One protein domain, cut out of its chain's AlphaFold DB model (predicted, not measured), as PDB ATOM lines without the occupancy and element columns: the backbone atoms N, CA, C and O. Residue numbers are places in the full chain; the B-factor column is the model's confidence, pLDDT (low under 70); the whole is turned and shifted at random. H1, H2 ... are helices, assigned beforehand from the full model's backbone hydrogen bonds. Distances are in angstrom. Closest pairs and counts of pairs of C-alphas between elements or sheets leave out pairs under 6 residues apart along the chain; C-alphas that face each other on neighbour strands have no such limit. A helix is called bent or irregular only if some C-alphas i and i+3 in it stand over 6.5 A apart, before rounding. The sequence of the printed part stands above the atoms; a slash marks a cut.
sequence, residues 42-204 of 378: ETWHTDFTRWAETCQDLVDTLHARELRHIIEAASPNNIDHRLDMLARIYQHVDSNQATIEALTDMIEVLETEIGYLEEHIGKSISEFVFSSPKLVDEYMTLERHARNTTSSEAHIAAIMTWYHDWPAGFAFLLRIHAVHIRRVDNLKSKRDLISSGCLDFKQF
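AT A GLANCE: This is residues 42 to 204 of the 378 residues of an uncharacterized protein of Aureobasidium pullulans (UniProt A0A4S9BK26). Two long helices, H4 and H7, run side by side in opposite directions and make the core of an elongated, all-helix body. H3 folds back along the first part of H4, while H5 folds back from the far end of H4 as the other arm of a narrow V, with the short H6 between H5 and H7. H1 crosses the beginning of H7. The printed part has 163 residues with seven named helices, H1 to H7 in chain order, and no named strand. It is compact, with a radius of gyration of the C-alphas of 17.7 A and spans of 54 by 35 by 24 A.

IN THESE COORDINATES: H4, the longest helix, holds residues 96 to 131 and runs 51.7 A from C-alpha 96 at (150.701, 132.841, 132.981) to C-alpha 131 at (113.336, 134.402, 97.319). H7, residues 168 to 195, is 40.6 A long and ends at C-alpha 195 at (151.866, 129.054, 126.581). H5, residues 133 to 149, measures 24.6 A, and H3, residues 79 to 92, 21.0 A. H1, residues 42 to 54, begins at C-alpha 42 at (113.287, 133.461, 115.747). H2 holds residues 64 to 74 and H6 residues 153 to 160. H2 and H3 are irregular: C-alphas 66 and 69 are 7.2 A apart, and C-alphas 89 and 92 are 7.0 A apart.

HOW THE PARTS SIT: H7 is the hub, touching four other helices. It touches H4 at a shallow tilt of 23 degrees, opposite ways; their closest C-alphas, Ile 100 and Arg 191, are 5.5 A apart. H3 and H4 form a helical hairpin at a shallow tilt of 6 degrees, closest at the C-alphas of Leu 83 and Met 106, 6.3 A; H4 touches H3 with residues 98 to 113 alone. H4 and H5 form a hairpin at a tilt of 36 degrees, only just steep, closest at the C-alphas of Phe 128 and Val 136, 6.2 A. H6 forms hairpins with H5, closest at the C-alphas of Ala 146 and Ile 156, 5.0 A, and with H7, closest at the C-alphas of Ala 157 and Ala 178, 4.7 A. H1 touches H7 at a steep tilt of 69.9 degrees, closest at the C-alphas of Thr 49 and Gly 169, 4.5 A. H2 and H7 only just touch, with 3 pairs of C-alphas within 8 A, the closest being Ala 64 and Val 179 at 6.9 A. H3 and H7 are apart. In H1, H5, H6 and H7 every O i to N i+4 pair is within hydrogen-bond range; in H2 5 of 7 are, in H3 9 of 10 and in H4 30 of 32.

THE WHOLE: The two C-alphas farthest apart, those of Asp 94 and Phe 130, are 55.1 A apart. The printed part has no cut, and no link is long. The mean pLDDT of the printed part is 71.9; 61 residues are under 70, among them residues 54 to 78 and 193 to 204.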
ATOM      1  N   GLU A  42     113.669 133.411 117.155       75.56
ATOM      2  CA  GLU A  42     113.287 133.461 115.747       75.56
ATOM      3  C   GLU A  42     112.515 134.745 115.442       75.56
ATOM      4  O   GLU A  42     112.856 135.457 114.497       75.56
ATOM      5  N   THR A  43     111.563 135.102 116.306       79.12
ATOM      6  CA  THR A  43     110.821 136.365 116.209       79.12
ATOM      7  C   THR A  43     111.751 137.575 116.297       79.12
ATOM      8  O   THR A  43     111.669 138.478 115.462       79.12
ATOM      9  N   TRP A  44     112.685 137.584 117.256       78.19
ATOM     10  CA  TRP A  44     113.649 138.680 117.373       78.19
ATOM     11  C   TRP A  44     114.534 138.795 116.123       78.19
ATOM     12  O   TRP A  44     114.742 139.898 115.624       78.19
ATOM     13  N   HIS A  45     115.004 137.671 115.572       74.12
ATOM     14  CA  HIS A  45     115.831 137.670 114.365       74.12
ATOM     15  C   HIS A  45     115.091 138.249 113.151       74.12
ATOM     16  O   HIS A  45     115.658 139.028 112.379       74.12
ATOM     17  N   THR A  46     113.814 137.901 112.980       78.62
ATOM     18  CA  THR A  46     112.973 138.471 111.923       78.62
ATOM     19  C   THR A  46     112.808 139.982 112.088       78.62
ATOM     20  O   THR A  46     112.933 140.720 111.110       78.62
ATOM     21  N   ASP A  47     112.573 140.457 113.311       76.69
ATOM     22  CA  ASP A  47     112.420 141.887 113.587       76.69
ATOM     23  C   ASP A  47     113.737 142.657 113.408       76.69
ATOM     24  O   ASP A  47     113.736 143.738 112.817       76.69
ATOM     25  N   PHE A  48     114.867 142.084 113.833       76.12
ATOM     26  CA  PHE A  48     116.202 142.632 113.593       76.12
ATOM     27  C   PHE A  48     116.506 142.741 112.097       76.12
ATOM     28  O   PHE A  48     116.948 143.789 111.636       76.12
ATOM     29  N   THR A  49     116.227 141.685 111.329       74.62
ATOM     30  CA  THR A  49     116.452 141.665 109.876       74.62
ATOM     31  C   THR A  49     115.618 142.741 109.186       74.62
ATOM     32  O   THR A  49     116.158 143.537 108.422       74.62
ATOM     33  N   ARG A  50     114.327 142.840 109.526       74.88
ATOM     34  CA  ARG A  50     113.420 143.860 108.977       74.88
ATOM     35  C   ARG A  50     113.864 145.281 109.337       74.88
ATOM     36  O   ARG A  50     113.805 146.184 108.504       74.88
ATOM     37  N   TRP A  51     114.307 145.492 110.573       80.06
ATOM     38  CA  TRP A  51     114.874 146.774 110.985       80.06
ATOM     39  C   TRP A  51     116.155 147.093 110.201       80.06
ATOM     40  O   TRP A  51     116.295 148.193 109.670       80.06
ATOM     41  N   ALA A  52     117.057 146.124 110.049       70.25
ATOM     42  CA  ALA A  52     118.317 146.316 109.341       70.25
ATOM     43  C   ALA A  52     118.117 146.632 107.851       70.25
ATOM     44  O   ALA A  52     118.833 147.454 107.290       70.25
ATOM     45  N   GLU A  53     117.114 146.027 107.216       70.25
ATOM     46  CA  GLU A  53     116.717 146.314 105.830       70.25
ATOM     47  C   GLU A  53     116.171 147.733 105.619       70.25
ATOM     48  O   GLU A  53     116.181 148.232 104.495       70.25
ATOM     49  N   THR A  54     115.693 148.387 106.679       62.53
ATOM     50  CA  THR A  54     115.039 149.702 106.602       62.53
ATOM     51  C   THR A  54     115.884 150.844 107.169       62.53
ATOM     52  O   THR A  54     115.553 152.012 106.956       62.53
ATOM     53  N   CYS A  55     116.992 150.541 107.848       58.88
ATOM     54  CA  CYS A  55     117.869 151.533 108.462       58.88
ATOM     55  C   CYS A  55     118.977 151.990 107.493       58.88
ATOM     56  O   CYS A  55     119.799 151.192 107.048       58.88
ATOM     57  N   GLN A  56     119.017 153.290 107.174       51.03
ATOM     58  CA  GLN A  56     120.008 153.876 106.252       51.03
ATOM     59  C   GLN A  56     121.400 154.052 106.887       51.03
ATOM     60  O   GLN A  56     122.404 153.934 106.188       51.03
ATOM     61  N   ASP A  57     121.471 154.257 108.208       49.16
ATOM     62  CA  ASP A  57     122.720 154.507 108.960       49.16
ATOM     63  C   ASP A  57     123.623 153.268 109.080       49.16
ATOM     64  O   ASP A  57     124.772 153.333 109.507       49.16
ATOM     65  N   LEU A  58     123.087 152.117 108.689       49.62
ATOM     66  CA  LEU A  58     123.740 150.820 108.700       49.62
ATOM     67  C   LEU A  58     124.634 150.573 107.466       49.62
ATOM     68  O   LEU A  58     125.410 149.610 107.393       49.62
ATOM     69  N   VAL A  59     124.552 151.439 106.463       48.47
ATOM     70  CA  VAL A  59     125.388 151.316 105.275       48.47
ATOM     71  C   VAL A  59     126.816 151.767 105.629       48.47
ATOM     72  O   VAL A  59     127.054 152.908 106.002       48.47
ATOM     73  N   ASP A  60     127.765 150.836 105.493       48.22
ATOM     74  CA  ASP A  60     129.227 151.033 105.529       48.22
ATOM     75  C   ASP A  60     129.957 151.267 106.867       48.22
ATOM     76  O   ASP A  60     130.775 152.180 106.992       48.22
ATOM     77  N   THR A  61     129.855 150.330 107.818       45.59
ATOM     78  CA  THR A  61     130.880 150.207 108.875       45.59
ATOM     79  C   THR A  61     131.328 148.763 109.099       45.59
ATOM     80  O   THR A  61     130.591 147.942 109.638       45.59
ATOM     81  N   LEU A  62     132.580 148.458 108.739       45.75
ATOM     82  CA  LEU A  62     133.295 147.271 109.236       45.75
ATOM     83  C   LEU A  62     133.970 147.532 110.588       45.75
ATOM     84  O   LEU A  62     134.551 146.631 111.180       45.75
ATOM     85  N   HIS A  63     133.893 148.755 111.111       51.31
ATOM     86  CA  HIS A  63     134.484 149.080 112.395       51.31
ATOM     87  C   HIS A  63     133.687 148.444 113.534       51.31
ATOM     88  O   HIS A  63     132.626 148.913 113.915       51.31
ATOM     89  N   ALA A  64     134.272 147.408 114.119       50.72
ATOM     90  CA  ALA A  64     134.099 146.947 115.494       50.72
ATOM     91  C   ALA A  64     133.350 147.904 116.450       50.72
ATOM     92  O   ALA A  64     132.298 147.570 116.983       50.72
ATOM     93  N   ARG A  65     133.902 149.107 116.652       54.66
ATOM     94  CA  ARG A  65     133.358 150.129 117.551       54.66
ATOM     95  C   ARG A  65     131.991 150.649 117.104       54.66
ATOM     96  O   ARG A  65     131.118 150.839 117.944       54.66
ATOM     97  N   GLU A  66     131.817 150.845 115.806       55.62
ATOM     98  CA  GLU A  66     130.556 151.279 115.203       55.62
ATOM     99  C   GLU A  66     129.522 150.147 115.230       55.62
ATOM    100  O   GLU A  66     128.342 150.391 115.434       55.62
ATOM    101  N   LEU A  67     129.964 148.887 115.156       61.28
ATOM    102  CA  LEU A  67     129.097 147.712 115.287       61.28
ATOM    103  C   LEU A  67     128.763 147.351 116.741       61.28
ATOM    104  O   LEU A  67     127.926 146.485 116.967       61.28
ATOM    105  N   ARG A  68     129.389 147.987 117.736       66.62
ATOM    106  CA  ARG A  68     129.276 147.597 119.148       66.62
ATOM    107  C   ARG A  68     127.834 147.575 119.651       66.62
ATOM    108  O   ARG A  68     127.398 146.568 120.188       66.62
ATOM    109  N   HIS A  69     127.095 148.662 119.456       61.12
ATOM    110  CA  HIS A  69     125.711 148.772 119.923       61.12
ATOM    111  C   HIS A  69     124.782 147.762 119.224       61.12
ATOM    112  O   HIS A  69     123.816 147.288 119.816       61.12
ATOM    113  N   ILE A  70     125.110 147.392 117.982       64.94
ATOM    114  CA  ILE A  70     124.404 146.366 117.210       64.94
ATOM    115  C   ILE A  70     124.737 144.982 117.757       64.94
ATOM    116  O   ILE A  70     123.833 144.189 117.953       64.94
ATOM    117  N   ILE A  71     126.005 144.696 118.043       67.62
ATOM    118  CA  ILE A  71     126.463 143.424 118.619       67.62
ATOM    119  C   ILE A  71     125.867 143.212 120.011       67.62
ATOM    120  O   ILE A  71     125.378 142.126 120.312       67.62
ATOM    121  N   GLU A  72     125.856 144.254 120.842       65.88
ATOM    122  CA  GLU A  72     125.225 144.238 122.165       65.88
ATOM    123  C   GLU A  72     123.724 143.924 122.062       65.88
ATOM    124  O   GLU A  72     123.213 143.126 122.845       65.88
ATOM    125  N   ALA A  73     123.027 144.498 121.076       61.66
ATOM    126  CA  ALA A  73     121.612 144.220 120.845       61.66
ATOM    127  C   ALA A  73     121.357 142.882 120.142       61.66
ATOM    128  O   ALA A  73     120.288 142.313 120.327       61.66
ATOM    129  N   ALA A  74     122.300 142.403 119.328       61.91
ATOM    130  CA  ALA A  74     122.151 141.202 118.516       61.91
ATOM    131  C   ALA A  74     122.531 139.918 119.244       61.91
ATOM    132  O   ALA A  74     122.099 138.836 118.849       61.91
ATOM    133  N   SER A  75     123.323 140.033 120.308       64.44
ATOM    134  CA  SER A  75     123.803 138.872 121.031       64.44
ATOM    135  C   SER A  75     122.777 138.367 122.048       64.44
ATOM    136  O   SER A  75     122.570 139.017 123.081       64.44
ATOM    137  N   PRO A  76     122.202 137.158 121.871       60.38
ATOM    138  CA  PRO A  76     121.314 136.558 122.871       60.38
ATOM    139  C   PRO A  76     122.040 136.264 124.191       60.38
ATOM    140  O   PRO A  76     121.406 136.060 125.226       60.38
ATOM    141  N   ASN A  77     123.373 136.251 124.155       63.38
ATOM    142  CA  ASN A  77     124.241 135.983 125.287       63.38
ATOM    143  C   ASN A  77     124.786 137.252 125.949       63.38
ATOM    144  O   ASN A  77     125.487 137.126 126.951       63.38
ATOM    145  N   ASN A  78     124.499 138.446 125.413       69.88
ATOM    146  CA  ASN A  78     125.126 139.699 125.835       69.88
ATOM    147  C   ASN A  78     126.655 139.536 125.935       69.88
ATOM    148  O   ASN A  78     127.248 139.692 127.007       69.88
ATOM    149  N   ILE A  79     127.281 139.112 124.827       73.88
ATOM    150  CA  ILE A  79     128.711 138.771 124.779       73.88
ATOM    151  C   ILE A  79     129.568 139.833 125.441       73.88
ATOM    152  O   ILE A  79     130.412 139.483 126.252       73.88
ATOM    153  N   ASP A  80     129.377 141.112 125.118       70.31
ATOM    154  CA  ASP A  80     130.255 142.161 125.634       70.31
ATOM    155  C   ASP A  80     130.126 142.286 127.162       70.31
ATOM    156  O   ASP A  80     131.135 142.461 127.844       70.31
ATOM    157  N   HIS A  81     128.932 142.079 127.732       68.62
ATOM    158  CA  HIS A  81     128.770 141.970 129.183       68.62
ATOM    159  C   HIS A  81     129.449 140.723 129.759       68.62
ATOM    160  O   HIS A  81     130.099 140.811 130.797       68.62
ATOM    161  N   ARG A  82     129.331 139.560 129.103       71.88
ATOM    162  CA  ARG A  82     129.994 138.322 129.552       71.88
ATOM    163  C   ARG A  82     131.514 138.435 129.473       71.88
ATOM    164  O   ARG A  82     132.197 138.026 130.405       71.88
ATOM    165  N   LEU A  83     132.037 139.028 128.405       73.25
ATOM    166  CA  LEU A  83     133.455 139.316 128.235       73.25
ATOM    167  C   LEU A  83     133.932 140.328 129.279       73.25
ATOM    168  O   LEU A  83     134.967 140.086 129.886       73.25
ATOM    169  N   ASP A  84     133.174 141.397 129.558       71.62
ATOM    170  CA  ASP A  84     133.488 142.356 130.632       71.62
ATOM    171  C   ASP A  84     133.453 141.693 132.018       71.62
ATOM    172  O   ASP A  84     134.316 141.942 132.858       71.62
ATOM    173  N   MET A  85     132.499 140.798 132.269       68.06
ATOM    174  CA  MET A  85     132.446 140.026 133.509       68.06
ATOM    175  C   MET A  85     133.665 139.118 133.671       68.06
ATOM    176  O   MET A  85     134.310 139.160 134.718       68.06
ATOM    177  N   LEU A  86     134.001 138.327 132.647       69.38
ATOM    178  CA  LEU A  86     135.196 137.479 132.655       69.38
ATOM    179  C   LEU A  86     136.448 138.336 132.858       69.38
ATOM    180  O   LEU A  86     137.274 138.036 133.715       69.38
ATOM    181  N   ALA A  87     136.542 139.468 132.162       66.25
ATOM    182  CA  ALA A  87     137.617 140.434 132.342       66.25
ATOM    183  C   ALA A  87     137.757 140.869 133.810       66.25
ATOM    184  O   ALA A  87     138.839 140.828 134.394       66.25
ATOM    185  N   ARG A  88     136.654 141.255 134.452       66.56
ATOM    186  CA  ARG A  88     136.664 141.668 135.862       66.56
ATOM    187  C   ARG A  88     137.092 140.539 136.794       66.56
ATOM    188  O   ARG A  88     137.889 140.791 137.692       66.56
ATOM    189  N   ILE A  89     136.610 139.315 136.574       66.00
ATOM    190  CA  ILE A  89     136.996 138.134 137.366       66.00
ATOM    191  C   ILE A  89     138.510 137.922 137.289       66.00
ATOM    192  O   ILE A  89     139.184 137.776 138.308       66.00
ATOM    193  N   TYR A  90     139.062 137.990 136.082       64.31
ATOM    194  CA  TYR A  90     140.474 137.740 135.837       64.31
ATOM    195  C   TYR A  90     141.370 138.977 136.044       64.31
ATOM    196  O   TYR A  90     142.579 138.914 135.834       64.31
ATOM    197  N   GLN A  91     140.830 140.120 136.487       60.75
ATOM    198  CA  GLN A  91     141.612 141.337 136.761       60.75
ATOM    199  C   GLN A  91     142.681 141.128 137.853       60.75
ATOM    200  O   GLN A  91     143.618 141.918 137.972       60.75
ATOM    201  N   HIS A  92     142.548 140.060 138.639       61.44
ATOM    202  CA  HIS A  92     143.450 139.688 139.727       61.44
ATOM    203  C   HIS A  92     144.453 138.586 139.354       61.44
ATOM    204  O   HIS A  92     145.124 138.059 140.234       61.44
ATOM    205  N   VAL A  93     144.558 138.236 138.068       63.66
ATOM    206  CA  VAL A  93     145.495 137.219 137.583       63.66
ATOM    207  C   VAL A  93     146.947 137.670 137.771       63.66
ATOM    208  O   VAL A  93     147.353 138.731 137.299       63.66
ATOM    209  N   ASP A  94     147.739 136.829 138.433       70.31
ATOM    210  CA  ASP A  94     149.154 137.047 138.757       70.31
ATOM    211  C   ASP A  94     150.083 135.969 138.164       70.31
ATOM    212  O   ASP A  94     151.243 135.841 138.568       70.31
ATOM    213  N   SER A  95     149.585 135.185 137.200       74.69
ATOM    214  CA  SER A  95     150.336 134.095 136.577       74.69
ATOM    215  C   SER A  95     149.980 133.868 135.105       74.69
ATOM    216  O   SER A  95     148.872 134.156 134.642       74.69
ATOM    217  N   ASN A  96     150.923 133.276 134.364       72.25
ATOM    218  CA  ASN A  96     150.701 132.841 132.981       72.25
ATOM    219  C   ASN A  96     149.584 131.789 132.889       72.25
ATOM    220  O   ASN A  96     148.768 131.858 131.977       72.25
ATOM    221  N   GLN A  97     149.513 130.864 133.853       78.00
ATOM    222  CA  GLN A  97     148.508 129.797 133.875       78.00
ATOM    223  C   GLN A  97     147.086 130.364 133.959       78.00
ATOM    224  O   GLN A  97     146.248 130.059 133.116       78.00
ATOM    225  N   ALA A  98     146.836 131.268 134.906       73.19
ATOM    226  CA  ALA A  98     145.520 131.880 135.041       73.19
ATOM    227  C   ALA A  98     145.194 132.844 133.877       73.19
ATOM    228  O   ALA A  98     144.029 133.041 133.545       73.19
ATOM    229  N   THR A  99     146.207 133.393 133.191       73.75
ATOM    230  CA  THR A  99     145.991 134.175 131.956       73.75
ATOM    231  C   THR A  99     145.560 133.278 130.793       73.75
ATOM    232  O   THR A  99     144.697 133.659 130.007       73.75
ATOM    233  N   ILE A 100     146.132 132.076 130.681       76.00
ATOM    234  CA  ILE A 100     145.748 131.079 129.670       76.00
ATOM    235  C   ILE A 100     144.302 130.616 129.889       76.00
ATOM    236  O   ILE A 100     143.543 130.529 128.923       76.00
ATOM    237  N   GLU A 101     143.916 130.361 131.140       77.75
ATOM    238  CA  GLU A 101     142.537 130.016 131.512       77.75
ATOM    239  C   GLU A 101     141.570 131.146 131.143       77.75
ATOM    240  O   GLU A 101     140.616 130.914 130.409       77.75
ATOM    241  N   ALA A 102     141.893 132.392 131.502       73.69
ATOM    242  CA  ALA A 102     141.075 133.549 131.143       73.69
ATOM    243  C   ALA A 102     140.858 133.704 129.630       73.69
ATOM    244  O   ALA A 102     139.749 133.976 129.172       73.69
ATOM    245  N   LEU A 103     141.925 133.535 128.843       77.19
ATOM    246  CA  LEU A 103     141.840 133.583 127.384       77.19
ATOM    247  C   LEU A 103     140.978 132.443 126.835       77.19
ATOM    248  O   LEU A 103     140.256 132.654 125.867       77.19
ATOM    249  N   THR A 104     141.039 131.261 127.449       82.19
ATOM    250  CA  THR A 104     140.251 130.089 127.043       82.19
ATOM    251  C   THR A 104     138.760 130.315 127.281       82.19
ATOM    252  O   THR A 104     137.981 130.146 126.348       82.19
ATOM    253  N   ASP A 105     138.375 130.814 128.454       79.56
ATOM    254  CA  ASP A 105     136.978 131.127 128.778       79.56
ATOM    255  C   ASP A 105     136.398 132.205 127.844       79.56
ATOM    256  O   ASP A 105     135.259 132.118 127.382       79.56
ATOM    257  N   MET A 106     137.192 133.230 127.515       79.31
ATOM    258  CA  MET A 106     136.781 134.268 126.561       79.31
ATOM    259  C   MET A 106     136.612 133.723 125.139       79.31
ATOM    260  O   MET A 106     135.683 134.129 124.436       79.31
ATOM    261  N   ILE A 107     137.500 132.817 124.712       84.31
ATOM    262  CA  ILE A 107     137.390 132.120 123.425       84.31
ATOM    263  C   ILE A 107     136.095 131.307 123.385       84.31
ATOM    264  O   ILE A 107     135.349 131.443 122.422       84.31
ATOM    265  N   GLU A 108     135.784 130.540 124.431       87.19
ATOM    266  CA  GLU A 108     134.584 129.693 124.487       87.19
ATOM    267  C   GLU A 108     133.285 130.512 124.377       87.19
ATOM    268  O   GLU A 108     132.361 130.142 123.646       87.19
ATOM    269  N   VAL A 109     133.220 131.673 125.044       83.94
ATOM    270  CA  VAL A 109     132.073 132.591 124.928       83.94
ATOM    271  C   VAL A 109     131.899 133.098 123.495       83.94
ATOM    272  O   VAL A 109     130.775 133.135 122.996       83.94
ATOM    273  N   LEU A 110     132.989 133.479 122.824       84.56
ATOM    274  CA  LEU A 110     132.939 133.958 121.440       84.56
ATOM    275  C   LEU A 110     132.627 132.834 120.444       84.56
ATOM    276  O   LEU A 110     131.851 133.058 119.521       84.56
ATOM    277  N   GLU A 111     133.180 131.635 120.631       88.81
ATOM    278  CA  GLU A 111     132.899 130.461 119.791       88.81
ATOM    279  C   GLU A 111     131.432 130.024 119.903       88.81
ATOM    280  O   GLU A 111     130.815 129.677 118.896       88.81
ATOM    281  N   THR A 112     130.834 130.139 121.095       87.12
ATOM    282  CA  THR A 112     129.393 129.911 121.288       87.12
ATOM    283  C   THR A 112     128.554 130.873 120.444       87.12
ATOM    284  O   THR A 112     127.559 130.468 119.844       87.12
ATOM    285  N   GLU A 113     128.945 132.148 120.372       83.75
ATOM    286  CA  GLU A 113     128.237 133.106 119.525       83.75
ATOM    287  C   GLU A 113     128.470 132.859 118.038       83.75
ATOM    288  O   GLU A 113     127.534 132.956 117.249       83.75
ATOM    289  N   ILE A 114     129.699 132.530 117.640       87.81
ATOM    290  CA  ILE A 114     130.001 132.189 116.248       87.81
ATOM    291  C   ILE A 114     129.072 131.062 115.785       87.81
ATOM    292  O   ILE A 114     128.432 131.219 114.751       87.81
ATOM    293  N   GLY A 115     128.885 130.013 116.595       88.06
ATOM    294  CA  GLY A 115     127.935 128.942 116.280       88.06
ATOM    295  C   GLY A 115     126.487 129.428 116.116       88.06
ATOM    296  O   GLY A 115     125.790 128.997 115.199       88.06
ATOM    297  N   TYR A 116     126.038 130.375 116.949       84.81
ATOM    298  CA  TYR A 116     124.723 131.010 116.793       84.81
ATOM    299  C   TYR A 116     124.607 131.794 115.474       84.81
ATOM    300  O   TYR A 116     123.595 131.695 114.777       84.81
ATOM    301  N   LEU A 117     125.641 132.557 115.109       85.62
ATOM    302  CA  LEU A 117     125.671 133.339 113.872       85.62
ATOM    303  C   LEU A 117     125.704 132.435 112.637       85.62
ATOM    304  O   LEU A 117     124.971 132.692 111.685       85.62
ATOM    305  N   GLU A 118     126.501 131.366 112.656       89.81
ATOM    306  CA  GLU A 118     126.589 130.382 111.571       89.81
ATOM    307  C   GLU A 118     125.237 129.702 111.306       89.81
ATOM    308  O   GLU A 118     124.838 129.563 110.148       89.81
ATOM    309  N   GLU A 119     124.490 129.353 112.359       88.31
ATOM    310  CA  GLU A 119     123.135 128.800 112.243       88.31
ATOM    311  C   GLU A 119     122.193 129.761 111.493       88.31
ATOM    312  O   GLU A 119     121.489 129.359 110.562       88.31
ATOM    313  N   HIS A 120     122.212 131.050 111.844       83.56
ATOM    314  CA  HIS A 120     121.316 132.058 111.262       83.56
ATOM    315  C   HIS A 120     121.749 132.509 109.861       83.56
ATOM    316  O   HIS A 120     120.901 132.772 109.001       83.56
ATOM    317  N   ILE A 121     123.056 132.536 109.589       87.94
ATOM    318  CA  ILE A 121     123.602 132.707 108.238       87.94
ATOM    319  C   ILE A 121     123.138 131.544 107.353       87.94
ATOM    320  O   ILE A 121     122.595 131.781 106.273       87.94
ATOM    321  N   GLY A 122     123.270 130.299 107.825       87.75
ATOM    322  CA  GLY A 122     122.805 129.109 107.113       87.75
ATOM    323  C   GLY A 122     121.302 129.140 106.829       87.75
ATOM    324  O   GLY A 122     120.880 128.876 105.698       87.75
ATOM    325  N   LYS A 123     120.496 129.545 107.818       85.88
ATOM    326  CA  LYS A 123     119.051 129.752 107.648       85.88
ATOM    327  C   LYS A 123     118.752 130.790 106.564       85.88
ATOM    328  O   LYS A 123     118.008 130.491 105.632       85.88
ATOM    329  N   SER A 124     119.393 131.955 106.620       83.88
ATOM    330  CA  SER A 124     119.208 133.022 105.625       83.88
ATOM    331  C   SER A 124     119.536 132.548 104.202       83.88
ATOM    332  O   SER A 124     118.776 132.788 103.267       83.88
ATOM    333  N   ILE A 125     120.631 131.798 104.032       85.44
ATOM    334  CA  ILE A 125     121.017 131.232 102.729       85.44
ATOM    335  C   ILE A 125     119.967 130.232 102.232       85.44
ATOM    336  O   ILE A 125     119.627 130.228 101.049       85.44
ATOM    337  N   SER A 126     119.423 129.396 103.121       85.25
ATOM    338  CA  SER A 126     118.363 128.450 102.755       85.25
ATOM    339  C   SER A 126     117.065 129.148 102.338       85.25
ATOM    340  O   SER A 126     116.385 128.686 101.423       85.25
ATOM    341  N   GLU A 127     116.756 130.298 102.938       79.06
ATOM    342  CA  GLU A 127     115.613 131.134 102.566       79.06
ATOM    343  C   GLU A 127     115.829 131.835 101.215       79.06
ATOM    344  O   GLU A 127     114.889 131.955 100.424       79.06
ATOM    345  N   PHE A 128     117.072 132.219 100.887       79.38
ATOM    346  CA  PHE A 128     117.411 132.792  99.578       79.38
ATOM    347  C   PHE A 128     117.088 131.865  98.412       79.38
ATOM    348  O   PHE A 128     116.751 132.352  97.338       79.38
ATOM    349  N   VAL A 129     117.105 130.542  98.600       78.00
ATOM    350  CA  VAL A 129     116.697 129.594  97.548       78.00
ATOM    351  C   VAL A 129     115.267 129.876  97.069       78.00
ATOM    352  O   VAL A 129     114.971 129.727  95.883       78.00
ATOM    353  N   PHE A 130     114.387 130.313  97.971       77.12
ATOM    354  CA  PHE A 130     112.981 130.572  97.669       77.12
ATOM    355  C   PHE A 130     112.719 132.011  97.208       77.12
ATOM    356  O   PHE A 130     111.783 132.232  96.441       77.12
ATOM    357  N   SER A 131     113.524 132.982  97.651       75.56
ATOM    358  CA  SER A 131     113.336 134.402  97.319       75.56
ATOM    359  C   SER A 131     114.202 134.886  96.149       75.56
ATOM    360  O   SER A 131     113.736 135.670  95.325       75.56
ATOM    361  N   SER A 132     115.447 134.418  96.041       78.31
ATOM    362  CA  SER A 132     116.390 134.767  94.973       78.31
ATOM    363  C   SER A 132     117.530 133.736  94.858       78.31
ATOM    364  O   SER A 132     118.577 133.892  95.495       78.31
ATOM    365  N   PRO A 133     117.400 132.719  93.983       79.50
ATOM    366  CA  PRO A 133     118.454 131.725  93.741       79.50
ATOM    367  C   PRO A 133     119.809 132.340  93.360       79.50
ATOM    368  O   PRO A 133     120.858 131.801  93.698       79.50
ATOM    369  N   LYS A 134     119.795 133.522  92.726       80.69
ATOM    370  CA  LYS A 134     121.006 134.278  92.385       80.69
ATOM    371  C   LYS A 134     121.849 134.612  93.623       80.69
ATOM    372  O   LYS A 134     123.068 134.544  93.548       80.69
ATOM    373  N   LEU A 135     121.231 134.964  94.754       76.19
ATOM    374  CA  LEU A 135     121.974 135.279  95.983       76.19
ATOM    375  C   LEU A 135     122.714 134.050  96.527       76.19
ATOM    376  O   LEU A 135     123.824 134.182  97.038       76.19
ATOM    377  N   VAL A 136     122.139 132.857  96.362       81.62
ATOM    378  CA  VAL A 136     122.784 131.589  96.734       81.62
ATOM    379  C   VAL A 136     123.996 131.324  95.841       81.62
ATOM    380  O   VAL A 136     125.075 131.017  96.345       81.62
ATOM    381  N   ASP A 137     123.858 131.503  94.525       75.06
ATOM    382  CA  ASP A 137     124.963 131.321  93.576       75.06
ATOM    383  C   ASP A 137     126.127 132.291  93.838       75.06
ATOM    384  O   ASP A 137     127.298 131.894  93.797       75.06
ATOM    385  N   GLU A 138     125.815 133.552  94.140       78.19
ATOM    386  CA  GLU A 138     126.811 134.565  94.503       78.19
ATOM    387  C   GLU A 138     127.496 134.212  95.829       78.19
ATOM    388  O   GLU A 138     128.720 134.315  95.926       78.19
ATOM    389  N   TYR A 139     126.749 133.699  96.815       82.38
ATOM    390  CA  TYR A 139     127.312 133.277  98.101       82.38
ATOM    391  C   TYR A 139     128.313 132.139  97.902       82.38
ATOM    392  O   TYR A 139     129.469 132.240  98.311       82.38
ATOM    393  N   MET A 140     127.905 131.091  97.183       84.31
ATOM    394  CA  MET A 140     128.756 129.935  96.893       84.31
ATOM    395  C   MET A 140     129.984 130.318  96.058       84.31
ATOM    396  O   MET A 140     131.067 129.748  96.218       84.31
ATOM    397  N   THR A 141     129.836 131.280  95.146       75.88
ATOM    398  CA  THR A 141     130.946 131.783  94.327       75.88
ATOM    399  C   THR A 141     131.946 132.570  95.168       75.88
ATOM    400  O   THR A 141     133.155 132.344  95.041       75.88
ATOM    401  N   LEU A 142     131.463 133.451  96.045       73.00
ATOM    402  CA  LEU A 142     132.303 134.245  96.934       73.00
ATOM    403  C   LEU A 142     133.006 133.372  97.976       73.00
ATOM    404  O   LEU A 142     134.204 133.539  98.186       73.00
ATOM    405  N   GLU A 143     132.316 132.386  98.549       80.75
ATOM    406  CA  GLU A 143     132.913 131.439  99.493       80.75
ATOM    407  C   GLU A 143     134.034 130.632  98.834       80.75
ATOM    408  O   GLU A 143     135.144 130.523  99.364       80.75
ATOM    409  N   ARG A 144     133.788 130.118  97.624       71.56
ATOM    410  CA  ARG A 144     134.814 129.411  96.851       71.56
ATOM    411  C   ARG A 144     136.012 130.315  96.568       71.56
ATOM    412  O   ARG A 144     137.154 129.873  96.677       71.56
ATOM    413  N   HIS A 145     135.770 131.574  96.207       68.75
ATOM    414  CA  HIS A 145     136.835 132.551  96.003       68.75
ATOM    415  C   HIS A 145     137.634 132.807  97.289       68.75
ATOM    416  O   HIS A 145     138.867 132.810  97.248       68.75
ATOM    417  N   ALA A 146     136.951 132.960  98.423       65.94
ATOM    418  CA  ALA A 146     137.562 133.189  99.723       65.94
ATOM    419  C   ALA A 146     138.502 132.040 100.111       65.94
ATOM    420  O   ALA A 146     139.690 132.263 100.352       65.94
ATOM    421  N   ARG A 147     138.002 130.799 100.050       71.81
ATOM    422  CA  ARG A 147     138.764 129.582 100.378       71.81
ATOM    423  C   ARG A 147     139.947 129.338  99.437       71.81
ATOM    424  O   ARG A 147     140.974 128.820  99.861       71.81
ATOM    425  N   ASN A 148     139.841 129.746  98.171       63.50
ATOM    426  CA  ASN A 148     140.955 129.670  97.219       63.50
ATOM    427  C   ASN A 148     142.030 130.744  97.456       63.50
ATOM    428  O   ASN A 148     143.153 130.600  96.974       63.50
ATOM    429  N   THR A 149     141.690 131.831  98.148       51.75
ATOM    430  CA  THR A 149     142.588 132.975  98.360       51.75
ATOM    431  C   THR A 149     143.406 132.833  99.642       51.75
ATOM    432  O   THR A 149     144.553 133.273  99.699       51.75
ATOM    433  N   THR A 150     142.831 132.235 100.684       60.06
ATOM    434  CA  THR A 150     143.428 132.185 102.022       60.06
ATOM    435  C   THR A 150     142.931 130.970 102.793       60.06
ATOM    436  O   THR A 150     141.785 130.559 102.652       60.06
ATOM    437  N   SER A 151     143.801 130.422 103.641       71.19
ATOM    438  CA  SER A 151     143.474 129.349 104.585       71.19
ATOM    439  C   SER A 151     143.098 129.860 105.982       71.19
ATOM    440  O   SER A 151     142.858 129.057 106.874       71.19
ATOM    441  N   SER A 152     143.131 131.176 106.215       73.62
ATOM    442  CA  SER A 152     142.705 131.781 107.485       73.62
ATOM    443  C   SER A 152     141.196 131.998 107.482       73.62
ATOM    444  O   SER A 152     140.689 132.747 106.644       73.62
ATOM    445  N   GLU A 153     140.510 131.392 108.451       76.81
ATOM    446  CA  GLU A 153     139.057 131.506 108.631       76.81
ATOM    447  C   GLU A 153     138.618 132.955 108.877       76.81
ATOM    448  O   GLU A 153     137.645 133.405 108.275       76.81
ATOM    449  N   ALA A 154     139.378 133.745 109.649       70.62
ATOM    450  CA  ALA A 154     139.095 135.174 109.822       70.62
ATOM    451  C   ALA A 154     139.098 135.940 108.492       70.62
ATOM    452  O   ALA A 154     138.253 136.807 108.266       70.62
ATOM    453  N   HIS A 155     140.026 135.619 107.586       65.31
ATOM    454  CA  HIS A 155     140.046 136.244 106.265       65.31
ATOM    455  C   HIS A 155     138.946 135.712 105.358       65.31
ATOM    456  O   HIS A 155     138.368 136.504 104.622       65.31
ATOM    457  N   ILE A 156     138.623 134.418 105.422       69.12
ATOM    458  CA  ILE A 156     137.487 133.854 104.684       69.12
ATOM    459  C   ILE A 156     136.206 134.589 105.088       69.12
ATOM    460  O   ILE A 156     135.524 135.141 104.227       69.12
ATOM    461  N   ALA A 157     135.931 134.689 106.388       72.38
ATOM    462  CA  ALA A 157     134.756 135.375 106.913       72.38
ATOM    463  C   ALA A 157     134.721 136.861 106.524       72.38
ATOM    464  O   ALA A 157     133.672 137.368 106.133       72.38
ATOM    465  N   ALA A 158     135.864 137.555 106.551       66.38
ATOM    466  CA  ALA A 158     135.947 138.938 106.091       66.38
ATOM    467  C   ALA A 158     135.620 139.077 104.593       66.38
ATOM    468  O   ALA A 158     134.885 139.991 104.221       66.38
ATOM    469  N   ILE A 159     136.105 138.166 103.741       62.81
ATOM    470  CA  ILE A 159     135.815 138.157 102.296       62.81
ATOM    471  C   ILE A 159     134.316 138.005 102.031       62.81
ATOM    472  O   ILE A 159     133.783 138.659 101.136       62.81
ATOM    473  N   MET A 160     133.612 137.203 102.833       76.31
ATOM    474  CA  MET A 160     132.165 137.011 102.673       76.31
ATOM    475  C   MET A 160     131.362 138.311 102.824       76.31
ATOM    476  O   MET A 160     130.297 138.452 102.223       76.31
ATOM    477  N   THR A 161     131.892 139.299 103.550       71.12
ATOM    478  CA  THR A 161     131.249 140.614 103.728       71.12
ATOM    479  C   THR A 161     131.332 141.524 102.497       71.12
ATOM    480  O   THR A 161     130.736 142.599 102.498       71.12
ATOM    481  N   TRP A 162     132.079 141.134 101.455       63.28
ATOM    482  CA  TRP A 162     132.426 142.025 100.342       63.28
ATOM    483  C   TRP A 162     131.331 142.228  99.307       63.28
ATOM    484  O   TRP A 162     131.410 143.188  98.546       63.28
ATOM    485  N   TYR A 163     130.346 141.339  99.219       61.09
ATOM    486  CA  TYR A 163     129.306 141.473  98.206       61.09
ATOM    487  C   TYR A 163     128.285 142.544  98.611       61.09
ATOM    488  O   TYR A 163     127.746 142.543  99.714       61.09
ATOM    489  N   HIS A 164     128.077 143.500  97.709       56.72
ATOM    490  CA  HIS A 164     127.380 144.758  97.996       56.72
ATOM    491  C   HIS A 164     125.858 144.625  97.941       56.72
ATOM    492  O   HIS A 164     125.158 145.385  98.600       56.72
ATOM    493  N   ASP A 165     125.356 143.649  97.181       64.81
ATOM    494  CA  ASP A 165     123.917 143.443  96.998       64.81
ATOM    495  C   ASP A 165     123.359 142.427  98.009       64.81
ATOM    496  O   ASP A 165     122.296 141.842  97.788       64.81
ATOM    497  N   TRP A 166     124.088 142.155  99.099       73.25
ATOM    498  CA  TRP A 166     123.529 141.386 100.203       73.25
ATOM    499  C   TRP A 166     122.340 142.143 100.795       73.25
ATOM    500  O   TRP A 166     122.445 143.353 101.014       73.25
ATOM    501  N   PRO A 167     121.239 141.451 101.135       74.62
ATOM    502  CA  PRO A 167     120.235 142.031 102.015       74.62
ATOM    503  C   PRO A 167     120.918 142.559 103.276       74.62
ATOM    504  O   PRO A 167     121.779 141.879 103.841       74.62
ATOM    505  N   ALA A 168     120.568 143.772 103.704       69.50
ATOM    506  CA  ALA A 168     121.317 144.473 104.745       69.50
ATOM    507  C   ALA A 168     121.449 143.630 106.024       69.50
ATOM    508  O   ALA A 168     122.560 143.456 106.522       69.50
ATOM    509  N   GLY A 169     120.357 143.012 106.494       72.44
ATOM    510  CA  GLY A 169     120.381 142.118 107.660       72.44
ATOM    511  C   GLY A 169     121.367 140.954 107.515       72.44
ATOM    512  O   GLY A 169     122.143 140.680 108.428       72.44
ATOM    513  N   PHE A 170     121.431 140.337 106.334       77.94
ATOM    514  CA  PHE A 170     122.392 139.270 106.049       77.94
ATOM    515  C   PHE A 170     123.839 139.779 106.013       77.94
ATOM    516  O   PHE A 170     124.732 139.163 106.596       77.94
ATOM    517  N   ALA A 171     124.076 140.941 105.394       74.75
ATOM    518  CA  ALA A 171     125.388 141.582 105.400       74.75
ATOM    519  C   ALA A 171     125.877 141.849 106.832       74.75
ATOM    520  O   ALA A 171     127.058 141.656 107.123       74.75
ATOM    521  N   PHE A 172     124.987 142.242 107.749       74.88
ATOM    522  CA  PHE A 172     125.339 142.440 109.156       74.88
ATOM    523  C   PHE A 172     125.759 141.174 109.863       74.88
ATOM    524  O   PHE A 172     126.787 141.182 110.539       74.88
ATOM    525  N   LEU A 173     124.998 140.096 109.696       78.38
ATOM    526  CA  LEU A 173     125.339 138.812 110.298       78.38
ATOM    527  C   LEU A 173     126.742 138.376 109.866       78.38
ATOM    528  O   LEU A 173     127.567 138.040 110.714       78.38
ATOM    529  N   LEU A 174     127.061 138.504 108.574       80.81
ATOM    530  CA  LEU A 174     128.400 138.219 108.053       80.81
ATOM    531  C   LEU A 174     129.486 139.116 108.670       80.81
ATOM    532  O   LEU A 174     130.581 138.639 108.968       80.81
ATOM    533  N   ARG A 175     129.201 140.406 108.887       77.06
ATOM    534  CA  ARG A 175     130.153 141.357 109.489       77.06
ATOM    535  C   ARG A 175     130.422 141.051 110.962       77.06
ATOM    536  O   ARG A 175     131.583 141.020 111.368       77.06
ATOM    537  N   ILE A 176     129.377 140.800 111.752       77.25
ATOM    538  CA  ILE A 176     129.504 140.420 113.169       77.25
ATOM    539  C   ILE A 176     130.271 139.099 113.285       77.25
ATOM    540  O   ILE A 176     131.213 138.986 114.071       77.25
ATOM    541  N   HIS A 177     129.933 138.132 112.435       85.38
ATOM    542  CA  HIS A 177     130.617 136.848 112.355       85.38
ATOM    543  C   HIS A 177     132.118 137.003 112.063       85.38
ATOM    544  O   HIS A 177     132.955 136.496 112.813       85.38
ATOM    545  N   ALA A 178     132.483 137.788 111.043       78.06
ATOM    546  CA  ALA A 178     133.880 138.064 110.707       78.06
ATOM    547  C   ALA A 178     134.648 138.731 111.862       78.06
ATOM    548  O   ALA A 178     135.798 138.385 112.142       78.06
ATOM    549  N   VAL A 179     134.002 139.661 112.570       76.62
ATOM    550  CA  VAL A 179     134.556 140.305 113.767       76.62
ATOM    551  C   VAL A 179     134.832 139.285 114.875       76.62
ATOM    552  O   VAL A 179     135.897 139.331 115.493       76.62
ATOM    553  N   HIS A 180     133.899 138.373 115.152       81.12
ATOM    554  CA  HIS A 180     134.045 137.400 116.235       81.12
ATOM    555  C   HIS A 180     135.084 136.323 115.933       81.12
ATOM    556  O   HIS A 180     135.928 136.074 116.796       81.12
ATOM    557  N   ILE A 181     135.122 135.768 114.715       82.81
ATOM    558  CA  ILE A 181     136.179 134.818 114.316       82.81
ATOM    559  C   ILE A 181     137.556 135.445 114.522       82.81
ATOM    560  O   ILE A 181     138.464 134.850 115.099       82.81
ATOM    561  N   ARG A 182     137.702 136.699 114.111       75.75
ATOM    562  CA  ARG A 182     138.957 137.420 114.249       75.75
ATOM    563  C   ARG A 182     139.356 137.671 115.706       75.75
ATOM    564  O   ARG A 182     140.534 137.563 116.049       75.75
ATOM    565  N   ARG A 183     138.390 137.999 116.572       78.19
ATOM    566  CA  ARG A 183     138.622 138.096 118.022       78.19
ATOM    567  C   ARG A 183     139.140 136.763 118.565       78.19
ATOM    568  O   ARG A 183     140.130 136.769 119.289       78.19
ATOM    569  N   VAL A 184     138.536 135.641 118.170       83.62
ATOM    570  CA  VAL A 184     138.987 134.298 118.566       83.62
ATOM    571  C   VAL A 184     140.423 134.026 118.107       83.62
ATOM    572  O   VAL A 184     141.246 133.639 118.934       83.62
ATOM    573  N   ASP A 185     140.764 134.294 116.844       77.06
ATOM    574  CA  ASP A 185     142.125 134.095 116.312       77.06
ATOM    575  C   ASP A 185     143.179 134.910 117.078       77.06
ATOM    576  O   ASP A 185     144.258 134.410 117.418       77.06
ATOM    577  N   ASN A 186     142.856 136.161 117.411       73.62
ATOM    578  CA  ASN A 186     143.719 137.024 118.213       73.62
ATOM    579  C   ASN A 186     143.917 136.484 119.636       73.62
ATOM    580  O   ASN A 186     145.039 136.489 120.151       73.62
ATOM    581  N   LEU A 187     142.840 136.033 120.286       77.19
ATOM    582  CA  LEU A 187     142.901 135.466 121.633       77.19
ATOM    583  C   LEU A 187     143.694 134.155 121.646       77.19
ATOM    584  O   LEU A 187     144.557 133.989 122.509       77.19
ATOM    585  N   LYS A 188     143.481 133.272 120.659       79.38
ATOM    586  CA  LYS A 188     144.263 132.038 120.465       79.38
ATOM    587  C   LYS A 188     145.745 132.352 120.286       79.38
ATOM    588  O   LYS A 188     146.569 131.819 121.020       79.38
ATOM    589  N   SER A 189     146.082 133.306 119.417       71.31
ATOM    590  CA  SER A 189     147.472 133.728 119.191       71.31
ATOM    591  C   SER A 189     148.140 134.242 120.472       71.31
ATOM    592  O   SER A 189     149.265 133.859 120.788       71.31
ATOM    593  N   LYS A 190     147.443 135.084 121.249       70.19
ATOM    594  CA  LYS A 190     147.944 135.581 122.544       70.19
ATOM    595  C   LYS A 190     148.135 134.434 123.540       70.19
ATOM    596  O   LYS A 190     149.174 134.369 124.190       70.19
ATOM    597  N   ARG A 191     147.174 133.509 123.627       77.00
ATOM    598  CA  ARG A 191     147.235 132.332 124.508       77.00
ATOM    599  C   ARG A 191     148.417 131.435 124.157       77.00
ATOM    600  O   ARG A 191     149.136 131.005 125.056       77.00
ATOM    601  N   ASP A 192     148.645 131.190 122.872       70.06
ATOM    602  CA  ASP A 192     149.712 130.316 122.390       70.06
ATOM    603  C   ASP A 192     151.094 130.943 122.649       70.06
ATOM    604  O   ASP A 192     152.010 130.248 123.083       70.06
ATOM    605  N   LEU A 193     151.226 132.267 122.496       66.12
ATOM    606  CA  LEU A 193     152.445 133.007 122.839       66.12
ATOM    607  C   LEU A 193     152.757 133.015 124.346       66.12
ATOM    608  O   LEU A 193     153.927 133.003 124.728       66.12
ATOM    609  N   ILE A 194     151.738 133.043 125.212       67.38
ATOM    610  CA  ILE A 194     151.930 132.903 126.667       67.38
ATOM    611  C   ILE A 194     152.297 131.457 127.010       67.38
ATOM    612  O   ILE A 194     153.223 131.216 127.782       67.38
ATOM    613  N   SER A 195     151.614 130.489 126.393       69.75
ATOM    614  CA  SER A 195     151.866 129.054 126.581       69.75
ATOM    615  C   SER A 195     153.286 128.660 126.168       69.75
ATOM    616  O   SER A 195     153.911 127.827 126.819       69.75
ATOM    617  N   SER A 196     153.826 129.283 125.116       67.69
ATOM    618  CA  SER A 196     155.202 129.067 124.656       67.69
ATOM    619  C   SER A 196     156.259 129.836 125.460       67.69
ATOM    620  O   SER A 196     157.451 129.686 125.194       67.69
ATOM    621  N   GLY A 197     155.850 130.678 126.417       59.97
ATOM    622  CA  GLY A 197     156.745 131.546 127.187       59.97
ATOM    623  C   GLY A 197     157.326 132.718 126.388       59.97
ATOM    624  O   GLY A 197     158.259 133.371 126.853       59.97
ATOM    625  N   CYS A 198     156.804 132.993 125.186       57.00
ATOM    626  CA  CYS A 198     157.197 134.144 124.372       57.00
ATOM    627  C   CYS A 198     156.602 135.465 124.891       57.00
ATOM    628  O   CYS A 198     157.170 136.526 124.632       57.00
ATOM    629  N   LEU A 199     155.481 135.402 125.614       63.88
ATOM    630  CA  LEU A 199     154.880 136.517 126.344       63.88
ATOM    631  C   LEU A 199     154.705 136.150 127.824       63.88
ATOM    632  O   LEU A 199     154.502 134.989 128.173       63.88
ATOM    633  N   ASP A 200     154.759 137.161 128.686       65.69
ATOM    634  CA  ASP A 200     154.514 137.040 130.129       65.69
ATOM    635  C   ASP A 200     153.242 137.815 130.492       65.69
ATOM    636  O   ASP A 200     152.980 138.876 129.921       65.69
ATOM    637  N   PHE A 201     152.462 137.316 131.454       66.25
ATOM    638  CA  PHE A 201     151.236 137.964 131.929       66.25
ATOM    639  C   PHE A 201     151.443 139.446 132.312       66.25
ATOM    640  O   PHE A 201     150.556 140.276 132.119       66.25
ATOM    641  N   LYS A 202     152.641 139.825 132.778       65.44
ATOM    642  CA  LYS A 202     153.010 141.209 133.130       65.44
ATOM    643  C   LYS A 202     153.041 142.159 131.934       65.44
ATOM    644  O   LYS A 202     152.985 143.373 132.119       65.44
ATOM    645  N   GLN A 203     153.141 141.629 130.715       60.84
ATOM    646  CA  GLN A 203     153.111 142.410 129.478       60.84
ATOM    647  C   GLN A 203     151.689 142.842 129.087       60.84
ATOM    648  O   GLN A 203     151.529 143.582 128.119       60.84
ATOM    649  N   PHE A 204     150.672 142.451 129.863       59.62
ATOM    650  CA  PHE A 204     149.292 142.924 129.763       59.62
ATOM    651  C   PHE A 204     149.016 143.904 130.930       59.62
ATOM    652  O   PHE A 204     148.452 143.514 131.950       59.62
TER     653      PHE A 204